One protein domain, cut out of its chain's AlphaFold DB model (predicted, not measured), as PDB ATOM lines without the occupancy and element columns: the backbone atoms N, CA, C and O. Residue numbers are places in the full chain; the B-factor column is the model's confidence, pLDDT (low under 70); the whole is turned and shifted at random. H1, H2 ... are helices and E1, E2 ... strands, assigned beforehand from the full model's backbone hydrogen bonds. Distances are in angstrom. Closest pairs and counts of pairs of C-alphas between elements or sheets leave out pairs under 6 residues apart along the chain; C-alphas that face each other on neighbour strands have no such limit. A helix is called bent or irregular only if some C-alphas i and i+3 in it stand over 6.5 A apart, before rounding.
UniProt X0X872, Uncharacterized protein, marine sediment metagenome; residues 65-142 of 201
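Overview. This is residues 65 to 142 of the 201 residues of an uncharacterized protein of marine sediment metagenome (UniProt X0X872). A long, strongly twisted hairpin of two strands, E2 and E3, makes a rod, with short strand E1 beside E2 at one end and short strand E4 beside E3 at the other. One helix, H1, crosses over E3 partway along the rod. The printed part has 78 residues, with the named elements E1, E2, E3, H1, E4 along it; the sheet's order is E1, E2, E3, E4, antiparallel throughout, and the class is mixed, helices and strands. The whole is loose, with a radius of gyration of the C-alphas of 16.1 A and spans of 52 by 23 by 17 A.

Along the chain. E1, residues 69 to 72, begins at C-alpha 69 (-12.483, -22.873, 7.681). E2, residues 79 to 93, is 42.8 A long, and E3, residues 97 to 110, is 39.4 A. H1, residues 121 to 131, is 12.8 A and irregular: C-alphas 127 and 130 are 8.5 A apart. E4, residues 138 to 141, ends at C-alpha 141 (-8.674, -50.199, 26.849).

Arrangement. E1, E2 and E3 form a meander, each strand the antiparallel neighbour of the one before. In the hairpin of E1 and E2, N 71 and O 80 are 2.9 A apart, within hydrogen-bond range. In the hairpin of E2 and E3, N 87 and O 103 are 2.8 A apart. Between E3 and E4, N 100 and O 138 are 2.8 A apart. E1 and E4, the edge strands, are apart. H1 is on the sheet at a height of 8.5 A, over E3 and only just over E2, on which 3 of its C-alphas fall. It runs across the strands, at 71 degrees to E3 on the local plane; their closest C-alphas, of Lys 107 and Tyr 121, are 6.7 A apart. In H1, 5 of 7 O i to N i+4 pairs are within hydrogen-bond range. Residues 103 to 104 of E3 also pair antiparallel with residues 133 to 134.

Size, cuts and confidence. The C-alphas of Cys 76 and Gly 95, the two farthest apart, are 52.1 A apart. The printed part has no cut and no long link. The model's pLDDT is under 70 at residues 93 to 96 and 142.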
ATOM      1  N   GLY A  65     -15.909 -21.937  14.470       84.31
ATOM      2  CA  GLY A  65     -15.504 -22.996  15.398       84.31
ATOM      3  C   GLY A  65     -14.061 -23.465  15.170       84.31
ATOM      4  O   GLY A  65     -13.462 -23.191  14.127       84.31
ATOM      5  N   LYS A  66     -13.511 -24.240  16.116       85.75
ATOM      6  CA  LYS A  66     -12.155 -24.829  16.020       85.75
ATOM      7  C   LYS A  66     -11.933 -25.589  14.705       85.75
ATOM      8  O   LYS A  66     -10.872 -25.497  14.091       85.75
ATOM      9  N   SER A  67     -12.949 -26.331  14.270       88.00
ATOM     10  CA  SER A  67     -12.928 -27.147  13.059       88.00
ATOM     11  C   SER A  67     -13.292 -26.384  11.793       88.00
ATOM     12  O   SER A  67     -13.058 -26.911  10.713       88.00
ATOM     13  N   ASP A  68     -13.844 -25.179  11.848       90.81
ATOM     14  CA  ASP A  68     -14.353 -24.503  10.650       90.81
ATOM     15  C   ASP A  68     -13.212 -23.870   9.836       90.81
ATOM     16  O   ASP A  68     -12.121 -23.622  10.353       90.81
ATOM     17  N   ILE A  69     -13.429 -23.609   8.544       91.44
ATOM     18  CA  ILE A  69     -12.483 -22.873   7.681       91.44
ATOM     19  C   ILE A  69     -13.211 -21.905   6.759       91.44
ATOM     20  O   ILE A  69     -14.399 -22.050   6.492       91.44
ATOM     21  N   LEU A  70     -12.464 -20.925   6.254       91.88
ATOM     22  CA  LEU A  70     -12.932 -20.043   5.198       91.88
ATOM     23  C   LEU A  70     -12.439 -20.556   3.851       91.88
ATOM     24  O   LEU A  70     -11.275 -20.934   3.700       91.88
ATOM     25  N   VAL A  71     -13.350 -20.582   2.890       92.50
ATOM     26  CA  VAL A  71     -13.108 -20.971   1.501       92.50
ATOM     27  C   VAL A  71     -13.684 -19.909   0.575       92.50
ATOM     28  O   VAL A  71     -14.494 -19.081   0.991       92.50
ATOM     29  N   LYS A  72     -13.292 -19.921  -0.699       93.50
ATOM     30  CA  LYS A  72     -13.885 -19.018  -1.688       93.50
ATOM     31  C   LYS A  72     -15.285 -19.496  -2.055       93.50
ATOM     32  O   LYS A  72     -15.481 -20.658  -2.395       93.50
ATOM     33  N   CYS A  73     -16.255 -18.591  -1.963       91.81
ATOM     34  CA  CYS A  73     -17.639 -18.856  -2.324       91.81
ATOM     35  C   CYS A  73     -17.739 -19.144  -3.828       91.81
ATOM     36  O   CYS A  73     -17.338 -18.286  -4.616       91.81
ATOM     37  N   PRO A  74     -18.338 -20.267  -4.251       91.44
ATOM     38  CA  PRO A  74     -18.478 -20.583  -5.672       91.44
ATOM     39  C   PRO A  74     -19.410 -19.607  -6.411       91.44
ATOM     40  O   PRO A  74     -19.294 -19.443  -7.619       91.44
ATOM     41  N   ALA A  75     -20.319 -18.929  -5.699       90.62
ATOM     42  CA  ALA A  75     -21.281 -18.007  -6.306       90.62
ATOM     43  C   ALA A  75     -20.782 -16.558  -6.432       90.62
ATOM     44  O   ALA A  75     -21.195 -15.848  -7.344       90.62
ATOM     45  N   CYS A  76     -19.954 -16.082  -5.496       92.19
ATOM     46  CA  CYS A  76     -19.548 -14.669  -5.456       92.19
ATOM     47  C   CYS A  76     -18.056 -14.434  -5.218       92.19
ATOM     48  O   CYS A  76     -17.654 -13.283  -5.053       92.19
ATOM     49  N   GLU A  77     -17.256 -15.500  -5.141       92.75
ATOM     50  CA  GLU A  77     -15.796 -15.490  -4.947       92.75
ATOM     51  C   GLU A  77     -15.292 -14.803  -3.664       92.75
ATOM     52  O   GLU A  77     -14.090 -14.743  -3.406       92.75
ATOM     53  N   LYS A  78     -16.192 -14.319  -2.806       90.75
ATOM     54  CA  LYS A  78     -15.857 -13.814  -1.470       90.75
ATOM     55  C   LYS A  78     -15.695 -14.956  -0.480       90.75
ATOM     56  O   LYS A  78     -16.132 -16.076  -0.739       90.75
ATOM     57  N   ASP A  79     -15.086 -14.672   0.663       91.12
ATOM     58  CA  ASP A  79     -14.893 -15.686   1.691       91.12
ATOM     59  C   ASP A  79     -16.240 -16.168   2.250       91.12
ATOM     60  O   ASP A  79     -17.151 -15.387   2.547       91.12
ATOM     61  N   ALA A  80     -16.367 -17.488   2.326       90.88
ATOM     62  CA  ALA A  80     -17.509 -18.229   2.830       90.88
ATOM     63  C   ALA A  80     -17.045 -19.198   3.914       90.88
ATOM     64  O   ALA A  80     -15.979 -19.808   3.812       90.88
ATOM     65  N   LEU A  81     -17.859 -19.342   4.953       92.88
ATOM     66  CA  LEU A  81     -17.608 -20.248   6.058       92.88
ATOM     67  C   LEU A  81     -18.027 -21.661   5.663       92.88
ATOM     68  O   LEU A  81     -19.212 -21.932   5.476       92.88
ATOM     69  N   LEU A  82     -17.049 -22.557   5.565       93.88
ATOM     70  CA  LEU A  82     -17.260 -23.991   5.419       93.88
ATOM     71  C   LEU A  82     -17.170 -24.633   6.806       93.88
ATOM     72  O   LEU A  82     -16.082 -24.730   7.389       93.88
ATOM     73  N   ARG A  83     -18.318 -25.062   7.335       92.31
ATOM     74  CA  ARG A  83     -18.385 -25.736   8.628       92.31
ATOM     75  C   ARG A  83     -18.016 -27.201   8.504       92.31
ATOM     76  O   ARG A  83     -18.428 -27.895   7.568       92.31
ATOM     77  N   ARG A  84     -17.271 -27.691   9.493       93.12
ATOM     78  CA  ARG A  84     -16.828 -29.091   9.560       93.12
ATOM     79  C   ARG A  84     -17.151 -29.693  10.915       93.12
ATOM     80  O   ARG A  84     -17.136 -28.999  11.929       93.12
ATOM     81  N   LYS A  85     -17.408 -30.998  10.934       91.50
ATOM     82  CA  LYS A  85     -17.657 -31.765  12.160       91.50
ATOM     83  C   LYS A  85     -16.748 -32.984  12.224       91.50
ATOM     84  O   LYS A  85     -16.363 -33.526  11.192       91.50
ATOM     85  N   ILE A  86     -16.433 -33.416  13.438       90.31
ATOM     86  CA  ILE A  86     -15.696 -34.657  13.667       90.31
ATOM     87  C   ILE A  86     -16.709 -35.800  13.721       90.31
ATOM     88  O   ILE A  86     -17.613 -35.802  14.553       90.31
ATOM     89  N   GLN A  87     -16.568 -36.765  12.822       89.94
ATOM     90  CA  GLN A  87     -17.273 -38.037  12.860       89.94
ATOM     91  C   GLN A  87     -16.388 -39.069  13.558       89.94
ATOM     92  O   GLN A  87     -15.201 -39.165  13.262       89.94
ATOM     93  N   ARG A  88     -16.959 -39.830  14.495       91.06
ATOM     94  CA  ARG A  88     -16.255 -40.881  15.237       91.06
ATOM     95  C   ARG A  88     -16.783 -42.247  14.800       91.06
ATOM     96  O   ARG A  88     -17.985 -42.402  14.596       91.06
ATOM     97  N   THR A  89     -15.907 -43.229  14.625       88.06
ATOM     98  CA  THR A  89     -16.276 -44.622  14.319       88.06
ATOM     99  C   THR A  89     -15.432 -45.561  15.166       88.06
ATOM    100  O   THR A  89     -14.227 -45.364  15.295       88.06
ATOM    101  N   GLN A  90     -16.077 -46.550  15.781       87.12
ATOM    102  CA  GLN A  90     -15.433 -47.497  16.685       87.12
ATOM    103  C   GLN A  90     -15.149 -48.814  15.968       87.12
ATOM    104  O   GLN A  90     -16.019 -49.364  15.293       87.12
ATOM    105  N   GLU A  91     -13.943 -49.337  16.162       84.25
ATOM    106  CA  GLU A  91     -13.533 -50.660  15.702       84.25
ATOM    107  C   GLU A  91     -12.916 -51.433  16.872       84.25
ATOM    108  O   GLU A  91     -12.017 -50.936  17.555       84.25
ATOM    109  N   MET A  92     -13.395 -52.655  17.117       75.56
ATOM    110  CA  MET A  92     -12.799 -53.542  18.118       75.56
ATOM    111  C   MET A  92     -11.566 -54.235  17.544       75.56
ATOM    112  O   MET A  92     -11.651 -54.921  16.524       75.56
ATOM    113  N   LEU A  93     -10.439 -54.118  18.245       65.12
ATOM    114  CA  LEU A  93      -9.236 -54.895  17.972       65.12
ATOM    115  C   LEU A  93      -9.049 -55.933  19.081       65.12
ATOM    116  O   LEU A  93      -8.807 -55.595  20.237       65.12
ATOM    117  N   GLN A  94      -9.152 -57.210  18.707       63.56
ATOM    118  CA  GLN A  94      -8.744 -58.366  19.521       63.56
ATOM    119  C   GLN A  94      -9.396 -58.487  20.920       63.56
ATOM    120  O   GLN A  94      -8.933 -59.275  21.733       63.56
ATOM    121  N   GLY A  95     -10.485 -57.759  21.194       65.38
ATOM    122  CA  GLY A  95     -11.266 -57.866  22.434       65.38
ATOM    123  C   GLY A  95     -10.691 -57.138  23.656       65.38
ATOM    124  O   GLY A  95     -11.321 -57.170  24.704       65.38
ATOM    125  N   VAL A  96      -9.537 -56.472  23.528       67.50
ATOM    126  CA  VAL A  96      -8.862 -55.763  24.638       67.50
ATOM    127  C   VAL A  96      -8.858 -54.245  24.431       67.50
ATOM    128  O   VAL A  96      -8.947 -53.491  25.396       67.50
ATOM    129  N   TYR A  97      -8.812 -53.784  23.176       74.94
ATOM    130  CA  TYR A  97      -8.766 -52.360  22.841       74.94
ATOM    131  C   TYR A  97      -9.847 -51.975  21.826       74.94
ATOM    132  O   TYR A  97     -10.100 -52.685  20.847       74.94
ATOM    133  N   ILE A  98     -10.435 -50.796  22.023       81.19
ATOM    134  CA  ILE A  98     -11.285 -50.116  21.046       81.19
ATOM    135  C   ILE A  98     -10.435 -49.058  20.346       81.19
ATOM    136  O   ILE A  98      -9.778 -48.243  20.991       81.19
ATOM    137  N   THR A  99     -10.456 -49.056  19.014       84.00
ATOM    138  CA  THR A  99      -9.896 -47.965  18.212       84.00
ATOM    139  C   THR A  99     -11.018 -47.030  17.785       84.00
ATOM    140  O   THR A  99     -11.968 -47.448  17.127       84.00
ATOM    141  N   ILE A 100     -10.901 -45.755  18.150       87.12
ATOM    142  CA  ILE A 100     -11.778 -44.678  17.699       87.12
ATOM    143  C   ILE A 100     -11.100 -43.982  16.525       87.12
ATOM    144  O   ILE A 100     -10.171 -43.186  16.696       87.12
ATOM    145  N   LYS A 101     -11.615 -44.255  15.329       89.19
ATOM    146  CA  LYS A 101     -11.299 -43.490  14.126       89.19
ATOM    147  C   LYS A 101     -12.061 -42.178  14.157       89.19
ATOM    148  O   LYS A 101     -13.234 -42.138  14.544       89.19
ATOM    149  N   ARG A 102     -11.388 -41.097  13.777       91.75
ATOM    150  CA  ARG A 102     -11.961 -39.750  13.772       91.75
ATOM    151  C   ARG A 102     -11.741 -39.115  12.414       91.75
ATOM    152  O   ARG A 102     -10.602 -38.910  12.015       91.75
ATOM    153  N   ASP A 103     -12.820 -38.722  11.761       90.50
ATOM    154  CA  ASP A 103     -12.768 -38.080  10.454       90.50
ATOM    155  C   ASP A 103     -13.359 -36.677  10.527       90.50
ATOM    156  O   ASP A 103     -14.449 -36.458  11.055       90.50
ATOM    157  N   LEU A 104     -12.628 -35.703   9.995       92.62
ATOM    158  CA  LEU A 104     -13.105 -34.342   9.836       92.62
ATOM    159  C   LEU A 104     -13.879 -34.243   8.521       92.62
ATOM    160  O   LEU A 104     -13.276 -34.200   7.445       92.62
ATOM    161  N   ILE A 105     -15.205 -34.190   8.625       92.38
ATOM    162  CA  ILE A 105     -16.125 -34.199   7.485       92.38
ATOM    163  C   ILE A 105     -16.837 -32.858   7.310       92.38
ATOM    164  O   ILE A 105     -16.958 -32.057   8.245       92.38
ATOM    165  N   LEU A 106     -17.325 -32.618   6.096       94.00
ATOM    166  CA  LEU A 106     -18.073 -31.410   5.749       94.00
ATOM    167  C   LEU A 106     -19.474 -31.422   6.370       94.00
ATOM    168  O   LEU A 106     -20.104 -32.473   6.496       94.00
ATOM    169  N   LYS A 107     -19.963 -30.243   6.766       92.44
ATOM    170  CA  LYS A 107     -21.307 -30.073   7.332       92.44
ATOM    171  C   LYS A 107     -22.167 -29.136   6.490       92.44
ATOM    172  O   LYS A 107     -23.221 -29.555   6.029       92.44
ATOM    173  N   ASP A 108     -21.731 -27.893   6.324       93.12
ATOM    174  CA  ASP A 108     -22.444 -26.874   5.553       93.12
ATOM    175  C   ASP A 108     -21.474 -25.811   5.017       93.12
ATOM    176  O   ASP A 108     -20.361 -25.653   5.526       93.12
ATOM    177  N   LEU A 109     -21.890 -25.102   3.969       92.94
ATOM    178  CA  LEU A 109     -21.214 -23.913   3.453       92.94
ATOM    179  C   LEU A 109     -22.165 -22.725   3.558       92.94
ATOM    180  O   LEU A 109     -23.272 -22.768   3.027       92.94
ATOM    181  N   SER A 110     -21.713 -21.637   4.178       91.19
ATOM    182  CA  SER A 110     -22.490 -20.408   4.325       91.19
ATOM    183  C   SER A 110     -21.686 -19.181   3.899       91.19
ATOM    184  O   SER A 110     -20.577 -18.936   4.369       91.19
ATOM    185  N   CYS A 111     -22.252 -18.383   2.997       88.94
ATOM    186  CA  CYS A 111     -21.675 -17.123   2.553       88.94
ATOM    187  C   CYS A 111     -22.555 -15.954   2.992       88.94
ATOM    188  O   CYS A 111     -23.669 -15.778   2.501       88.94
ATOM    189  N   TYR A 112     -22.024 -15.107   3.870       85.00
ATOM    190  CA  TYR A 112     -22.705 -13.913   4.360       85.00
ATOM    191  C   TYR A 112     -22.926 -12.867   3.256       85.00
ATOM    192  O   TYR A 112     -23.949 -12.189   3.235       85.00
ATOM    193  N   TYR A 113     -21.998 -12.756   2.301       84.75
ATOM    194  CA  TYR A 113     -22.031 -11.694   1.292       84.75
ATOM    195  C   TYR A 113     -23.088 -11.883   0.203       84.75
ATOM    196  O   TYR A 113     -23.656 -10.896  -0.261       84.75
ATOM    197  N   CYS A 114     -23.323 -13.120  -0.241       87.81
ATOM    198  CA  CYS A 114     -24.319 -13.422  -1.273       87.81
ATOM    199  C   CYS A 114     -25.510 -14.232  -0.748       87.81
ATOM    200  O   CYS A 114     -26.420 -14.533  -1.515       87.81
ATOM    201  N   GLY A 115     -25.503 -14.608   0.534       84.81
ATOM    202  CA  GLY A 115     -26.553 -15.417   1.152       84.81
ATOM    203  C   GLY A 115     -26.573 -16.879   0.696       84.81
ATOM    204  O   GLY A 115     -27.562 -17.565   0.945       84.81
ATOM    205  N   LEU A 116     -25.521 -17.364   0.024       87.12
ATOM    206  CA  LEU A 116     -25.439 -18.767  -0.383       87.12
ATOM    207  C   LEU A 116     -25.366 -19.648   0.865       87.12
ATOM    208  O   LEU A 116     -24.527 -19.419   1.735       87.12
ATOM    209  N   ASN A 117     -26.222 -20.661   0.924       90.75
ATOM    210  CA  ASN A 117     -26.217 -21.657   1.982       90.75
ATOM    211  C   ASN A 117     -26.413 -23.043   1.358       90.75
ATOM    212  O   ASN A 117     -27.435 -23.281   0.715       90.75
ATOM    213  N   ILE A 118     -25.423 -23.919   1.518       90.56
ATOM    214  CA  ILE A 118     -25.450 -25.302   1.038       90.56
ATOM    215  C   ILE A 118     -25.384 -26.219   2.254       90.56
ATOM    216  O   ILE A 118     -24.404 -26.210   2.997       90.56
ATOM    217  N   THR A 119     -26.424 -27.030   2.429       90.06
ATOM    218  CA  THR A 119     -26.534 -28.040   3.493       90.06
ATOM    219  C   THR A 119     -26.567 -29.468   2.953       90.06
ATOM    220  O   THR A 119     -26.553 -30.424   3.726       90.06
ATOM    221  N   ASP A 120     -26.618 -29.623   1.628       91.00
ATOM    222  CA  ASP A 120     -26.566 -30.917   0.962       91.00
ATOM    223  C   ASP A 120     -25.131 -31.457   0.975       91.00
ATOM    224  O   ASP A 120     -24.212 -30.854   0.416       91.00
ATOM    225  N   TYR A 121     -24.935 -32.587   1.655       87.88
ATOM    226  CA  TYR A 121     -23.604 -33.155   1.866       87.88
ATOM    227  C   TYR A 121     -22.959 -33.634   0.558       87.88
ATOM    228  O   TYR A 121     -21.755 -33.451   0.378       87.88
ATOM    229  N   ASP A 122     -23.732 -34.194  -0.377       90.69
ATOM    230  CA  ASP A 122     -23.188 -34.710  -1.637       90.69
ATOM    231  C   ASP A 122     -22.676 -33.575  -2.536       90.69
ATOM    232  O   ASP A 122     -21.582 -33.685  -3.096       90.69
ATOM    233  N   GLN A 123     -23.396 -32.451  -2.612       89.06
ATOM    234  CA  GLN A 123     -22.922 -31.237  -3.294       89.06
ATOM    235  C   GLN A 123     -21.623 -30.707  -2.682       89.06
ATOM    236  O   GLN A 123     -20.656 -30.448  -3.400       89.06
ATOM    237  N   LEU A 124     -21.560 -30.608  -1.351       91.19
ATOM    238  CA  LEU A 124     -20.348 -30.168  -0.659       91.19
ATOM    239  C   LEU A 124     -19.175 -31.108  -0.925       91.19
ATOM    240  O   LEU A 124     -18.059 -30.652  -1.160       91.19
ATOM    241  N   LYS A 125     -19.416 -32.419  -0.916       89.44
ATOM    242  CA  LYS A 125     -18.380 -33.417  -1.177       89.44
ATOM    243  C   LYS A 125     -17.867 -33.354  -2.609       89.44
ATOM    244  O   LYS A 125     -16.685 -33.599  -2.828       89.44
ATOM    245  N   LEU A 126     -18.720 -33.031  -3.580       89.44
ATOM    246  CA  LEU A 126     -18.303 -32.828  -4.968       89.44
ATOM    247  C   LEU A 126     -17.383 -31.609  -5.108       89.44
ATOM    248  O   LEU A 126     -16.375 -31.693  -5.805       89.44
ATOM    249  N   GLU A 127     -17.702 -30.506  -4.429       87.88
ATOM    250  CA  GLU A 127     -16.964 -29.242  -4.550       87.88
ATOM    251  C   GLU A 127     -15.719 -29.151  -3.648       87.88
ATOM    252  O   GLU A 127     -14.724 -28.544  -4.036       87.88
ATOM    253  N   PHE A 128     -15.743 -29.770  -2.464       91.00
ATOM    254  CA  PHE A 128     -14.742 -29.580  -1.402       91.00
ATOM    255  C   PHE A 128     -14.141 -30.894  -0.887       91.00
ATOM    256  O   PHE A 128     -13.712 -30.979   0.266       91.00
ATOM    257  N   LYS A 129     -14.098 -31.942  -1.719       88.88
ATOM    258  CA  LYS A 129     -13.562 -33.265  -1.343       88.88
ATOM    259  C   LYS A 129     -12.167 -33.206  -0.710       88.88
ATOM    260  O   LYS A 129     -11.848 -33.998   0.168       88.88
ATOM    261  N   ASP A 130     -11.330 -32.275  -1.159       90.06
ATOM    262  CA  ASP A 130      -9.960 -32.067  -0.684       90.06
ATOM    263  C   ASP A 130      -9.878 -31.506   0.747       90.06
ATOM    264  O   ASP A 130      -8.798 -31.470   1.336       90.06
ATOM    265  N   LYS A 131     -11.002 -31.048   1.311       90.44
ATOM    266  CA  LYS A 131     -11.078 -30.479   2.663       90.44
ATOM    267  C   LYS A 131     -11.405 -31.507   3.747       90.44
ATOM    268  O   LYS A 131     -11.286 -31.162   4.928       90.44
ATOM    269  N   GLU A 132     -11.795 -32.727   3.375       89.44
ATOM    270  CA  GLU A 132     -11.993 -33.838   4.312       89.44
ATOM    271  C   GLU A 132     -10.643 -34.442   4.720       89.44
ATOM    272  O   GLU A 132      -9.738 -34.606   3.899       89.44
ATOM    273  N   LYS A 133     -10.488 -34.759   6.009       91.69
ATOM    274  CA  LYS A 133      -9.231 -35.291   6.545       91.69
ATOM    275  C   LYS A 133      -9.490 -36.327   7.627       91.69
ATOM    276  O   LYS A 133     -10.245 -36.062   8.557       91.69
ATOM    277  N   SER A 134      -8.768 -37.442   7.561       91.69
ATOM    278  CA  SER A 134      -8.697 -38.384   8.675       91.69
ATOM    279  C   SER A 134      -7.746 -37.863   9.756       91.69
ATOM    280  O   SER A 134      -6.637 -37.390   9.469       91.69
ATOM    281  N   LEU A 135      -8.220 -37.855  10.996       89.12
ATOM    282  CA  LEU A 135      -7.462 -37.447  12.174       89.12
ATOM    283  C   LEU A 135      -6.734 -38.658  12.771       89.12
ATOM    284  O   LEU A 135      -6.928 -39.792  12.351       89.12
ATOM    285  N   ARG A 136      -5.864 -38.413  13.756       88.06
ATOM    286  CA  ARG A 136      -5.163 -39.495  14.458       88.06
ATOM    287  C   ARG A 136      -6.165 -40.380  15.209       88.06
ATOM    288  O   ARG A 136      -6.999 -39.854  15.962       88.06
ATOM    289  N   ASP A 137      -6.024 -41.687  15.021       87.25
ATOM    290  CA  ASP A 137      -6.762 -42.716  15.751       87.25
ATOM    291  C   ASP A 137      -6.470 -42.629  17.252       87.25
ATOM    292  O   ASP A 137      -5.352 -42.316  17.664       87.25
ATOM    293  N   VAL A 138      -7.483 -42.921  18.064       86.50
ATOM    294  CA  VAL A 138      -7.366 -43.005  19.525       86.50
ATOM    295  C   VAL A 138      -7.621 -44.445  19.942       86.50
ATOM    296  O   VAL A 138      -8.565 -45.061  19.450       86.50
ATOM    297  N   ARG A 139      -6.794 -44.998  20.829       83.50
ATOM    298  CA  ARG A 139      -6.966 -46.354  21.369       83.50
ATOM    299  C   ARG A 139      -7.344 -46.273  22.839       83.50
ATOM    300  O   ARG A 139      -6.713 -45.530  23.578       83.50
ATOM    301  N   ILE A 140      -8.357 -47.033  23.237       82.25
ATOM    302  CA  ILE A 140      -8.864 -47.083  24.614       82.25
ATOM    303  C   ILE A 140      -8.951 -48.550  25.041       82.25
ATOM    304  O   ILE A 140      -9.371 -49.394  24.245       82.25
ATOM    305  N   ALA A 141      -8.528 -48.865  26.267       76.19
ATOM    306  CA  ALA A 141      -8.674 -50.199  26.849       76.19
ATOM    307  C   ALA A 141     -10.146 -50.478  27.201       76.19
ATOM    308  O   ALA A 141     -10.839 -49.605  27.717       76.19
ATOM    309  N   TYR A 142     -10.619 -51.693  26.916       60.75
ATOM    310  CA  TYR A 142     -12.030 -52.088  27.047       60.75
ATOM    311  C   TYR A 142     -12.562 -52.055  28.494       60.75
ATOM    312  O   TYR A 142     -13.769 -51.968  28.688       60.75
TER     313      TYR A 142